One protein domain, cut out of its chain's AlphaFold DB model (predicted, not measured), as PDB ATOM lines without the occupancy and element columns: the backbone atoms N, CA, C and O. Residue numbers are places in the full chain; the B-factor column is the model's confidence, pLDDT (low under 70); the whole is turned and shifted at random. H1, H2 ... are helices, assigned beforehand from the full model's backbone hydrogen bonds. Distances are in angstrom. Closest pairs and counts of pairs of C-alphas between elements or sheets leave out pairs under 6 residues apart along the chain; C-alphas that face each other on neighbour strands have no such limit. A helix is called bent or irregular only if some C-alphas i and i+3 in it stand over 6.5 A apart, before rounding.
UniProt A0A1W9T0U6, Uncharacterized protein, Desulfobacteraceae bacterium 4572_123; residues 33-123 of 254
ATOM      1  N   ALA A  33      -1.795  46.877  10.724       80.69
ATOM      2  CA  ALA A  33      -0.578  47.071  11.515       80.69
ATOM      3  C   ALA A  33      -0.666  46.534  12.966       80.69
ATOM      4  O   ALA A  33       0.204  45.753  13.354       80.69
ATOM      5  N   PRO A  34      -1.694  46.862  13.778       88.12
ATOM      6  CA  PRO A  34      -1.794  46.341  15.146       88.12
ATOM      7  C   PRO A  34      -2.075  44.831  15.182       88.12
ATOM      8  O   PRO A  34      -1.512  44.120  16.016       88.12
ATOM      9  N   ASN A  35      -2.866  44.316  14.235       92.25
ATOM     10  CA  ASN A  35      -3.162  42.885  14.133       92.25
ATOM     11  C   ASN A  35      -1.904  42.058  13.854       92.25
ATOM     12  O   ASN A  35      -1.722  41.007  14.467       92.25
ATOM     13  N   ALA A  36      -1.011  42.555  12.993       93.94
ATOM     14  CA  ALA A  36       0.274  41.915  12.730       93.94
ATOM     15  C   ALA A  36       1.149  41.846  13.995       93.94
ATOM     16  O   ALA A  36       1.763  40.813  14.260       93.94
ATOM     17  N   VAL A  37       1.157  42.903  14.818       94.12
ATOM     18  CA  VAL A  37       1.891  42.912  16.096       94.12
ATOM     19  C   VAL A  37       1.305  41.894  17.078       94.12
ATOM     20  O   VAL A  37       2.059  41.124  17.676       94.12
ATOM     21  N   TYR A  38      -0.023  41.827  17.231       96.12
ATOM     22  CA  TYR A  38      -0.650  40.811  18.087       96.12
ATOM     23  C   TYR A  38      -0.339  39.393  17.610       96.12
ATOM     24  O   TYR A  38       0.027  38.544  18.424       96.12
ATOM     25  N   ALA A  39      -0.452  39.148  16.303       95.56
ATOM     26  CA  ALA A  39      -0.163  37.861  15.690       95.56
ATOM     27  C   ALA A  39       1.285  37.426  15.959       95.56
ATOM     28  O   ALA A  39       1.507  36.323  16.455       95.56
ATOM     29  N   ALA A  40       2.255  38.322  15.754       95.75
ATOM     30  CA  ALA A  40       3.667  38.051  16.018       95.75
ATOM     31  C   ALA A  40       3.936  37.705  17.494       95.75
ATOM     32  O   ALA A  40       4.679  36.769  17.791       95.75
ATOM     33  N   VAL A  41       3.301  38.412  18.437       96.44
ATOM     34  CA  VAL A  41       3.435  38.113  19.875       96.44
ATOM     35  C   VAL A  41       2.782  36.773  20.240       96.44
ATOM     36  O   VAL A  41       3.310  36.039  21.080       96.44
ATOM     37  N   ILE A  42       1.645  36.429  19.626       95.94
ATOM     38  CA  ILE A  42       1.003  35.120  19.819       95.94
ATOM     39  C   ILE A  42       1.910  34.006  19.287       95.94
ATOM     40  O   ILE A  42       2.123  33.027  20.002       95.94
ATOM     41  N   ASP A  43       2.492  34.172  18.100       95.62
ATOM     42  CA  ASP A  43       3.385  33.189  17.479       95.62
ATOM     43  C   ASP A  43       4.665  32.976  18.296       95.62
ATOM     44  O   ASP A  43       5.046  31.834  18.566       95.62
ATOM     45  N   ASP A  44       5.278  34.050  18.799       96.62
ATOM     46  CA  ASP A  44       6.397  33.962  19.744       96.62
ATOM     47  C   ASP A  44       5.991  33.202  21.022       96.62
ATOM     48  O   ASP A  44       6.718  32.337  21.524       96.62
ATOM     49  N   CYS A  45       4.784  33.452  21.538       95.75
ATOM     50  CA  CYS A  45       4.278  32.730  22.698       95.75
ATOM     51  C   CYS A  45       4.033  31.239  22.399       95.75
ATOM     52  O   CYS A  45       4.313  30.399  23.262       95.75
ATOM     53  N   ILE A  46       3.534  30.896  21.208       87.19
ATOM     54  CA  ILE A  46       3.362  29.518  20.720       87.19
ATOM     55  C   ILE A  46       4.725  28.823  20.666       87.19
ATOM     56  O   ILE A  46       4.880  27.765  21.282       87.19
ATOM     57  N   ALA A  47       5.725  29.443  20.035       90.81
ATOM     58  CA  ALA A  47       7.079  28.902  19.919       90.81
ATOM     59  C   ALA A  47       7.720  28.654  21.297       90.81
ATOM     60  O   ALA A  47       8.217  27.562  21.582       90.81
ATOM     61  N   LYS A  48       7.620  29.619  22.224       93.94
ATOM     62  CA  LYS A  48       8.095  29.456  23.612       93.94
ATOM     63  C   LYS A  48       7.411  28.293  24.331       93.94
ATOM     64  O   LYS A  48       8.063  27.563  25.083       93.94
ATOM     65  N   CYS A  49       6.108  28.103  24.117       83.56
ATOM     66  CA  CYS A  49       5.373  26.990  24.715       83.56
ATOM     67  C   CYS A  49       5.788  25.635  24.118       83.56
ATOM     68  O   CYS A  49       5.935  24.675  24.873       83.56
ATOM     69  N   GLN A  50       6.059  25.562  22.811       81.94
ATOM     70  CA  GLN A  50       6.604  24.361  22.165       81.94
ATOM     71  C   GLN A  50       7.976  23.984  22.736       81.94
ATOM     72  O   GLN A  50       8.186  22.829  23.105       81.94
ATOM     73  N   CYS A  51       8.879  24.952  22.907       80.75
ATOM     74  CA  CYS A  51      10.184  24.708  23.528       80.75
ATOM     75  C   CYS A  51      10.043  24.172  24.962       80.75
ATOM     76  O   CYS A  51      10.711  23.208  25.336       80.75
ATOM     77  N   LYS A  52       9.129  24.737  25.763       87.38
ATOM     78  CA  LYS A  52       8.845  24.242  27.122       87.38
ATOM     79  C   LYS A  52       8.204  22.851  27.133       87.38
ATOM     80  O   LYS A  52       8.472  22.080  28.053       87.38
ATOM     81  N   ALA A  53       7.404  22.497  26.127       73.38
ATOM     82  CA  ALA A  53       6.801  21.169  26.011       73.38
ATOM     83  C   ALA A  53       7.850  20.048  25.893       73.38
ATOM     84  O   ALA A  53       7.627  18.936  26.373       73.38
ATOM     85  N   LEU A  54       9.033  20.337  25.337       73.94
ATOM     86  CA  LEU A  54      10.140  19.374  25.261       73.94
ATOM     87  C   LEU A  54      10.634  18.925  26.649       73.94
ATOM     88  O   LEU A  54      11.196  17.839  26.791       73.94
ATOM     89  N   LEU A  55      10.365  19.711  27.696       81.38
ATOM     90  CA  LEU A  55      10.770  19.425  29.073       81.38
ATOM     91  C   LEU A  55       9.867  18.404  29.789       81.38
ATOM     92  O   LEU A  55      10.082  18.119  30.970       81.38
ATOM     93  N   MET A  56       8.894  17.796  29.099       70.81
ATOM     94  CA  MET A  56       8.009  16.760  29.658       70.81
ATOM     95  C   MET A  56       8.749  15.556  30.255       70.81
ATOM     96  O   MET A  56       8.223  14.894  31.148       70.81
ATOM     97  N   ARG A  57       9.981  15.285  29.804       70.75
ATOM     98  CA  ARG A  57      10.827  14.193  30.321       70.75
ATOM     99  C   ARG A  57      11.786  14.613  31.433       70.75
ATOM    100  O   ARG A  57      12.631  13.822  31.840       70.75
ATOM    101  N   SER A  58      11.693  15.851  31.916       85.50
ATOM    102  CA  SER A  58      12.529  16.315  33.020       85.50
ATOM    103  C   SER A  58      12.337  15.442  34.261       85.50
ATOM    104  O   SER A  58      11.223  15.012  34.572       85.50
ATOM    105  N   ARG A  59      13.414  15.217  35.019       82.75
ATOM    106  CA  ARG A  59      13.362  14.508  36.308       82.75
ATOM    107  C   ARG A  59      12.651  15.327  37.391       82.75
ATOM    108  O   ARG A  59      12.052  14.747  38.293       82.75
ATOM    109  N   SER A  60      12.611  16.655  37.257       91.62
ATOM    110  CA  SER A  60      11.905  17.540  38.189       91.62
ATOM    111  C   SER A  60      10.393  17.518  37.964       91.62
ATOM    112  O   SER A  60       9.901  17.836  36.879       91.62
ATOM    113  N   ALA A  61       9.637  17.192  39.017       73.25
ATOM    114  CA  ALA A  61       8.175  17.213  38.991       73.25
ATOM    115  C   ALA A  61       7.613  18.613  38.692       73.25
ATOM    116  O   ALA A  61       6.631  18.736  37.956       73.25
ATOM    117  N   HIS A  62       8.266  19.659  39.208       89.38
ATOM    118  CA  HIS A  62       7.907  21.049  38.940       89.38
ATOM    119  C   HIS A  62       8.062  21.385  37.449       89.38
ATOM    120  O   HIS A  62       7.110  21.844  36.822       89.38
ATOM    121  N   ILE A  63       9.201  21.036  36.838       86.94
ATOM    122  CA  ILE A  63       9.433  21.270  35.401       86.94
ATOM    123  C   ILE A  63       8.424  20.495  34.542       86.94
ATOM    124  O   ILE A  63       7.886  21.039  33.581       86.94
ATOM    125  N   ARG A  64       8.094  19.247  34.901       82.00
ATOM    126  CA  ARG A  64       7.051  18.484  34.191       82.00
ATOM    127  C   ARG A  64       5.664  19.119  34.313       82.00
ATOM    128  O   ARG A  64       4.843  18.979  33.410       82.00
ATOM    129  N   ARG A  65       5.349  19.772  35.436       76.81
ATOM    130  CA  ARG A  65       4.091  20.516  35.603       76.81
ATOM    131  C   ARG A  65       4.055  21.740  34.687       76.81
ATOM    132  O   ARG A  65       3.064  21.915  33.983       76.81
ATOM    133  N   GLU A  66       5.135  22.512  34.643       82.06
ATOM    134  CA  GLU A  66       5.283  23.658  33.737       82.06
ATOM    135  C   GLU A  66       5.187  23.242  32.263       82.06
ATOM    136  O   GLU A  66       4.469  23.864  31.484       82.06
ATOM    137  N   ALA A  67       5.839  22.141  31.879       74.44
ATOM    138  CA  ALA A  67       5.771  21.602  30.522       74.44
ATOM    139  C   ALA A  67       4.335  21.211  30.127       74.44
ATOM    140  O   ALA A  67       3.893  21.522  29.022       74.44
ATOM    141  N   ARG A  68       3.566  20.608  31.047       74.69
ATOM    142  CA  ARG A  68       2.139  20.314  30.829       74.69
ATOM    143  C   ARG A  68       1.322  21.583  30.615       74.69
ATOM    144  O   ARG A  68       0.542  21.643  29.671       74.69
ATOM    145  N   GLN A  69       1.509  22.601  31.452       77.88
ATOM    146  CA  GLN A  69       0.817  23.883  31.281       77.88
ATOM    147  C   GLN A  69       1.187  24.555  29.954       77.88
ATOM    148  O   GLN A  69       0.310  25.089  29.277       77.88
ATOM    149  N   ALA A  70       2.454  24.472  29.545       78.38
ATOM    150  CA  ALA A  70       2.914  24.976  28.259       78.38
ATOM    151  C   ALA A  70       2.251  24.248  27.080       78.38
ATOM    152  O   ALA A  70       1.839  24.911  26.138       78.38
ATOM    153  N   ILE A  71       2.069  22.924  27.146       74.81
ATOM    154  CA  ILE A  71       1.349  22.158  26.112       74.81
ATOM    155  C   ILE A  71      -0.106  22.617  25.998       74.81
ATOM    156  O   ILE A  71      -0.585  22.863  24.893       74.81
ATOM    157  N   LEU A  72      -0.802  22.769  27.129       75.25
ATOM    158  CA  LEU A  72      -2.199  23.215  27.136       75.25
ATOM    159  C   LEU A  72      -2.324  24.629  26.562       75.25
ATOM    160  O   LEU A  72      -3.171  24.888  25.709       75.25
ATOM    161  N   LYS A  73      -1.434  25.530  26.984       83.38
ATOM    162  CA  LYS A  73      -1.381  26.897  26.475       83.38
ATOM    163  C   LYS A  73      -1.040  26.935  24.984       83.38
ATOM    164  O   LYS A  73      -1.671  27.684  24.252       83.38
ATOM    165  N   TRP A  74      -0.091  26.121  24.527       80.19
ATOM    166  CA  TRP A  74       0.258  25.991  23.112       80.19
ATOM    167  C   TRP A  74      -0.947  25.561  22.271       80.19
ATOM    168  O   TRP A  74      -1.260  26.218  21.279       80.19
ATOM    169  N   ALA A  75      -1.649  24.505  22.693       71.38
ATOM    170  CA  ALA A  75      -2.832  24.006  22.001       71.38
ATOM    171  C   ALA A  75      -3.939  25.071  21.936       71.38
ATOM    172  O   ALA A  75      -4.479  25.327  20.862       71.38
ATOM    173  N   PHE A  76      -4.216  25.745  23.059       82.06
ATOM    174  CA  PHE A  76      -5.195  26.830  23.122       82.06
ATOM    175  C   PHE A  76      -4.842  27.982  22.174       82.06
ATOM    176  O   PHE A  76      -5.682  28.392  21.374       82.06
ATOM    177  N   LEU A  77      -3.607  28.490  22.237       82.62
ATOM    178  CA  LEU A  77      -3.172  29.616  21.408       82.62
ATOM    179  C   LEU A  77      -3.181  29.267  19.918       82.62
ATOM    180  O   LEU A  77      -3.601  30.087  19.113       82.62
ATOM    181  N   THR A  78      -2.768  28.049  19.562       76.62
ATOM    182  CA  THR A  78      -2.757  27.588  18.166       76.62
ATOM    183  C   THR A  78      -4.178  27.472  17.615       76.62
ATOM    184  O   THR A  78      -4.451  27.945  16.517       76.62
ATOM    185  N   ALA A  79      -5.102  26.886  18.386       70.88
ATOM    186  CA  ALA A  79      -6.487  26.694  17.957       70.88
ATOM    187  C   ALA A  79      -7.287  28.003  17.863       70.88
ATOM    188  O   ALA A  79      -8.225  28.087  17.079       70.88
ATOM    189  N   ASN A  80      -6.924  29.017  18.654       81.19
ATOM    190  CA  ASN A  80      -7.674  30.272  18.762       81.19
ATOM    191  C   ASN A  80      -6.893  31.479  18.223       81.19
ATOM    192  O   ASN A  80      -7.247  32.609  18.547       81.19
ATOM    193  N   ARG A  81      -5.825  31.270  17.442       91.38
ATOM    194  CA  ARG A  81      -4.893  32.331  17.018       91.38
ATOM    195  C   ARG A  81      -5.615  33.539  16.418       91.38
ATOM    196  O   ARG A  81      -5.488  34.639  16.949       91.38
ATOM    197  N   GLU A  82      -6.410  33.324  15.372       88.50
ATOM    198  CA  GLU A  82      -7.123  34.403  14.669       88.50
ATOM    199  C   GLU A  82      -8.162  35.089  15.561       88.50
ATOM    200  O   GLU A  82      -8.226  36.316  15.636       88.50
ATOM    201  N   THR A  83      -8.936  34.305  16.316       88.25
ATOM    202  CA  THR A  83      -9.940  34.826  17.254       88.25
ATOM    203  C   THR A  83      -9.300  35.659  18.362       88.25
ATOM    204  O   THR A  83      -9.854  36.675  18.772       88.25
ATOM    205  N   LEU A  84      -8.113  35.273  18.840       91.56
ATOM    206  CA  LEU A  84      -7.363  36.020  19.845       91.56
ATOM    207  C   LEU A  84      -6.802  37.327  19.280       91.56
ATOM    208  O   LEU A  84      -6.836  38.330  19.987       91.56
ATOM    209  N   VAL A  85      -6.338  37.350  18.026       94.75
ATOM    210  CA  VAL A  85      -5.931  38.595  17.348       94.75
ATOM    211  C   VAL A  85      -7.114  39.560  17.262       94.75
ATOM    212  O   VAL A  85      -7.002  40.706  17.696       94.75
ATOM    213  N   GLN A  86      -8.267  39.083  16.786       92.56
ATOM    214  CA  GLN A  86      -9.492  39.885  16.704       92.56
ATOM    215  C   GLN A  86      -9.951  40.369  18.085       92.56
ATOM    216  O   GLN A  86     -10.300  41.537  18.250       92.56
ATOM    217  N   TYR A  87      -9.900  39.497  19.095       93.25
ATOM    218  CA  TYR A  87     -10.220  39.848  20.475       93.25
ATOM    219  C   TYR A  87      -9.305  40.964  20.993       93.25
ATOM    220  O   TYR A  87      -9.802  41.977  21.479       93.25
ATOM    221  N   LEU A  88      -7.983  40.828  20.853       94.69
ATOM    222  CA  LEU A  88      -7.017  41.829  21.320       94.69
ATOM    223  C   LEU A  88      -7.209  43.183  20.625       94.69
ATOM    224  O   LEU A  88      -7.147  44.216  21.294       94.69
ATOM    225  N   ALA A  89      -7.508  43.165  19.324       93.81
ATOM    226  CA  ALA A  89      -7.833  44.358  18.553       93.81
ATOM    227  C   ALA A  89      -9.138  45.013  19.030       93.81
ATOM    228  O   ALA A  89      -9.165  46.214  19.280       93.81
ATOM    229  N   SER A  90     -10.198  44.224  19.245       92.31
ATOM    230  CA  SER A  90     -11.493  44.729  19.730       92.31
ATOM    231  C   SER A  90     -11.411  45.352  21.126       92.31
ATOM    232  O   SER A  90     -12.133  46.293  21.435       92.31
ATOM    233  N   GLN A  91     -10.511  44.840  21.969       91.62
ATOM    234  CA  GLN A  91     -10.270  45.346  23.319       91.62
ATOM    235  C   GLN A  91      -9.269  46.512  23.348       91.62
ATOM    236  O   GLN A  91      -8.936  46.994  24.429       91.62
ATOM    237  N   ASN A  92      -8.761  46.942  22.184       92.88
ATOM    238  CA  ASN A  92      -7.756  47.994  22.035       92.88
ATOM    239  C   ASN A  92      -6.564  47.824  23.002       92.88
ATOM    240  O   ASN A  92      -6.136  48.754  23.693       92.88
ATOM    241  N   VAL A  93      -6.056  46.591  23.122       92.06
ATOM    242  CA  VAL A  93      -4.979  46.271  24.069       92.06
ATOM    243  C   VAL A  93      -3.694  46.970  23.635       92.06
ATOM    244  O   VAL A  93      -3.256  46.805  22.502       92.06
ATOM    245  N   MET A  94      -3.023  47.692  24.538       93.75
ATOM    246  CA  MET A  94      -1.724  48.298  24.212       93.75
ATOM    247  C   MET A  94      -0.754  47.277  23.602       93.75
ATOM    248  O   MET A  94      -0.579  46.186  24.149       93.75
ATOM    249  N   LEU A  95      -0.061  47.683  22.534       93.12
ATOM    250  CA  LEU A  95       0.857  46.863  21.727       93.12
ATOM    251  C   LEU A  95       2.155  46.441  22.453       93.12
ATOM    252  O   LEU A  95       3.144  46.077  21.827       93.12
ATOM    253  N   HIS A  96       2.168  46.475  23.786       94.25
ATOM    254  CA  HIS A  96       3.300  46.061  24.599       94.25
ATOM    255  C   HIS A  96       3.263  44.535  24.833       94.25
ATOM    256  O   HIS A  96       2.296  44.045  25.431       94.25
ATOM    257  N   PRO A  97       4.309  43.766  24.458       92.25
ATOM    258  CA  PRO A  97       4.292  42.298  24.489       92.25
ATOM    259  C   PRO A  97       3.902  41.694  25.840       92.25
ATOM    260  O   PRO A  97       3.106  40.760  25.900       92.25
ATOM    261  N   VAL A  98       4.397  42.264  26.943       93.38
ATOM    262  CA  VAL A  98       4.073  41.796  28.304       93.38
ATOM    263  C   VAL A  98       2.577  41.930  28.599       93.38
ATOM    264  O   VAL A  98       1.978  41.052  29.221       93.38
ATOM    265  N   ARG A  99       1.946  43.009  28.120       93.44
ATOM    266  CA  ARG A  99       0.526  43.275  28.358       93.44
ATOM    267  C   ARG A  99      -0.342  42.348  27.515       93.44
ATOM    268  O   ARG A  99      -1.285  41.759  28.034       93.44
ATOM    269  N   ILE A 100       0.034  42.141  26.255       93.50
ATOM    270  CA  ILE A 100      -0.594  41.146  25.380       93.50
ATOM    271  C   ILE A 100      -0.499  39.756  26.022       93.50
ATOM    272  O   ILE A 100      -1.509  39.072  26.173       93.50
ATOM    273  N   GLN A 101       0.685  39.358  26.492       93.50
ATOM    274  CA  GLN A 101       0.889  38.058  27.128       93.50
ATOM    275  C   GLN A 101       0.057  37.888  28.406       93.50
ATOM    276  O   GLN A 101      -0.447  36.792  28.659       93.50
ATOM    277  N   TYR A 102      -0.128  38.953  29.189       94.75
ATOM    278  CA  TYR A 102      -1.038  38.957  30.332       94.75
ATOM    279  C   TYR A 102      -2.479  38.632  29.909       94.75
ATOM    280  O   TYR A 102      -3.085  37.720  30.475       94.75
ATOM    281  N   TYR A 103      -3.004  39.289  28.870       93.62
ATOM    282  CA  TYR A 103      -4.344  39.000  28.342       93.62
ATOM    283  C   TYR A 103      -4.462  37.580  27.781       93.62
ATOM    284  O   TYR A 103      -5.435  36.884  28.070       93.62
ATOM    285  N   LEU A 104      -3.451  37.102  27.051       92.50
ATOM    286  CA  LEU A 104      -3.408  35.724  26.552       92.50
ATOM    287  C   LEU A 104      -3.419  34.704  27.699       92.50
ATOM    288  O   LEU A 104      -4.142  33.711  27.642       92.50
ATOM    289  N   ASN A 105      -2.649  34.952  28.763       91.50
ATOM    290  CA  ASN A 105      -2.657  34.125  29.970       91.50
ATOM    291  C   ASN A 105      -4.020  34.150  30.655       91.50
ATOM    292  O   ASN A 105      -4.484  33.110  31.110       91.50
ATOM    293  N   GLN A 106      -4.666  35.312  30.725       91.56
ATOM    294  CA  GLN A 106      -5.991  35.441  31.314       91.56
ATOM    295  C   GLN A 106      -7.030  34.642  30.519       91.56
ATOM    296  O   GLN A 106      -7.797  33.896  31.123       91.56
ATOM    297  N   GLN A 107      -7.031  34.751  29.188       87.25
ATOM    298  CA  GLN A 107      -7.949  34.008  28.319       87.25
ATOM    299  C   GLN A 107      -7.700  32.503  28.380       87.25
ATOM    300  O   GLN A 107      -8.636  31.732  28.574       87.25
ATOM    301  N   CYS A 108      -6.435  32.089  28.345       82.00
ATOM    302  CA  CYS A 108      -6.059  30.695  28.541       82.00
ATOM    303  C   CYS A 108      -6.520  30.191  29.919       82.00
ATOM    304  O   CYS A 108      -7.213  29.189  30.006       82.00
ATOM    305  N   CYS A 109      -6.249  30.917  31.008       79.50
ATOM    306  CA  CYS A 109      -6.713  30.543  32.346       79.50
ATOM    307  C   CYS A 109      -8.241  30.470  32.451       79.50
ATOM    308  O   CYS A 109      -8.745  29.569  33.112       79.50
ATOM    309  N   LYS A 110      -8.985  31.386  31.820       79.31
ATOM    310  CA  LYS A 110     -10.456  31.340  31.774       79.31
ATOM    311  C   LYS A 110     -10.939  30.087  31.041       79.31
ATOM    312  O   LYS A 110     -11.749  29.347  31.595       79.31
ATOM    313  N   ALA A 111     -10.379  29.799  29.865       70.94
ATOM    314  CA  ALA A 111     -10.690  28.597  29.093       70.94
ATOM    315  C   ALA A 111     -10.345  27.313  29.868       70.94
ATOM    316  O   ALA A 111     -11.159  26.395  29.940       70.94
ATOM    317  N   LEU A 112      -9.187  27.282  30.535       63.56
ATOM    318  CA  LEU A 112      -8.709  26.140  31.319       63.56
ATOM    319  C   LEU A 112      -9.452  25.945  32.656       63.56
ATOM    320  O   LEU A 112      -9.463  24.840  33.195       63.56
ATOM    321  N   ARG A 113     -10.049  27.002  33.222       62.06
ATOM    322  CA  ARG A 113     -10.853  26.950  34.461       62.06
ATOM    323  C   ARG A 113     -12.324  26.638  34.214       62.06
ATOM    324  O   ARG A 113     -13.036  26.341  35.173       62.06
ATOM    325  N   SER A 114     -12.784  26.685  32.965       55.81
ATOM    326  CA  SER A 114     -14.081  26.109  32.623       55.81
ATOM    327  C   SER A 114     -14.093  24.631  33.054       55.81
ATOM    328  O   SER A 114     -13.077  23.933  32.967       55.81
ATOM    329  N   LYS A 115     -15.227  24.142  33.576       42.59
ATOM    330  CA  LYS A 115     -15.362  22.767  34.112       42.59
ATOM    331  C   LYS A 115     -14.948  21.681  33.098       42.59
ATOM    332  O   LYS A 115     -14.658  20.550  33.498       42.59
ATOM    333  N   GLU A 116     -14.874  22.024  31.813       43.03
ATOM    334  CA  GLU A 116     -14.430  21.176  30.708       43.03
ATOM    335  C   GLU A 116     -12.924  20.870  30.713       43.03
ATOM    336  O   GLU A 116     -12.548  19.776  30.304       43.03
ATOM    337  N   PHE A 117     -12.058  21.748  31.242       40.59
ATOM    338  CA  PHE A 117     -10.595  21.577  31.157       40.59
ATOM    339  C   PHE A 117      -9.918  21.059  32.430       40.59
ATOM    340  O   PHE A 117      -8.904  20.366  32.333       40.59
ATOM    341  N   ALA A 118     -10.501  21.280  33.616       35.41
ATOM    342  CA  ALA A 118     -10.066  20.612  34.857       35.41
ATOM    343  C   ALA A 118     -10.087  19.068  34.725       35.41
ATOM    344  O   ALA A 118      -9.384  18.351  35.434       35.41
ATOM    345  N   ALA A 119     -10.847  18.577  33.744       35.97
ATOM    346  CA  ALA A 119     -10.849  17.227  33.198       35.97
ATOM    347  C   ALA A 119      -9.526  16.693  32.678       35.97
ATOM    348  O   ALA A 119      -9.136  15.583  33.021       35.97
ATOM    349  N   LEU A 120      -8.880  17.475  31.806       36.84
ATOM    350  CA  LEU A 120      -7.747  17.055  30.988       36.84
ATOM    351  C   LEU A 120      -6.505  16.814  31.846       36.84
ATOM    352  O   LEU A 120      -5.545  16.180  31.416       36.84
ATOM    353  N   ILE A 121      -6.531  17.342  33.069       39.78
ATOM    354  CA  ILE A 121      -5.462  17.272  34.053       39.78
ATOM    355  C   ILE A 121      -5.649  16.049  34.973       39.78
ATOM    356  O   ILE A 121      -4.682  15.640  35.616       39.78
ATOM    357  N   ASN A 122      -6.843  15.435  35.009       33.72
ATOM    358  CA  ASN A 122      -7.119  14.262  35.835       33.72
ATOM    359  C   ASN A 122      -6.827  12.978  35.044       33.72
ATOM    360  O   ASN A 122      -7.539  12.594  34.115       33.72
ATOM    361  N   VAL A 123      -5.689  12.391  35.390       41.62
ATOM    362  CA  VAL A 123      -5.048  11.245  34.746       41.62
ATOM    363  C   VAL A 123      -5.935  10.003  34.947       41.62
ATOM    364  O   VAL A 123      -6.481   9.821  36.028       41.62
TER     365      VAL A 123
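AT A GLANCE: This is residues 33 to 123 of the 254 residues of an uncharacterized protein of Desulfobacteraceae bacterium 4572_123 (UniProt A0A1W9T0U6). Look first at one long helix, H1, which runs along the longest axis of an elongated body; H2 folds back from its end as a helical hairpin, and H3 continues the return toward H1's first part. H4 then crosses from H1 to H2, and a tail without a named element, residues 114 to 123, follows it. The printed part has 91 residues with four named helices, H1 to H4 in that order, no named strand, and the class all helix. It is compact, with a radius of gyration of the C-alphas of 13.8 A and spans of 43 by 27 by 18 A.

HOW THE PARTS SIT: Start at the hub, H1, residues 33 to 57, which touches the three other helices. H2, residues 61 to 79, touches it closest at the C-alphas of Ala 53 and Ala 67, 4.6 A apart; they run opposite ways at a steep tilt of 36 degrees, only just past shallow. H3, residues 81 to 90, touches residues 34 to 42 of H1 alone, closest at the C-alphas of Tyr 38 and Val 85, 5.8 A, opposite ways at a steep tilt of 44 degrees. H4, residues 97 to 113, touches H1 closest at the C-alphas of Val 41 and Pro 97, 6.3 A, with its residues 97 to 101 alone. With its residues 104 to 108 alone it touches H2, about perpendicular at 84 degrees; the C-alphas of Lys 73 and Cys 108 are closest, 6.4 A. H3 is close but not clearly touching to H4, the closest C-alphas, Leu 88 and Ile 100, being 7.6 A apart. In H2, H3 and H4 every O i to N i+4 pair is within hydrogen-bond range; in H1, 18 of 21 are.

IN THESE COORDINATES: Find C-alpha 33 at (-0.578, 47.071, 11.515); from there H1 runs 39.6 A to C-alpha 57 at (10.827, 14.193, 30.321). H1 is irregular: C-alphas 54 and 57 are 7.3 A apart. H2 is 27.3 A long, H3 14.3 A, and H4 23.8 A, ending at C-alpha 113 at (-10.853, 26.950, 34.461).

THE WHOLE: The two C-alphas farthest apart, of Ala 33 and Arg 59, are 43.2 A apart. The printed part has no cut and no long link. In the B-factor column, the pLDDT is under 70 at residues 112 to 123.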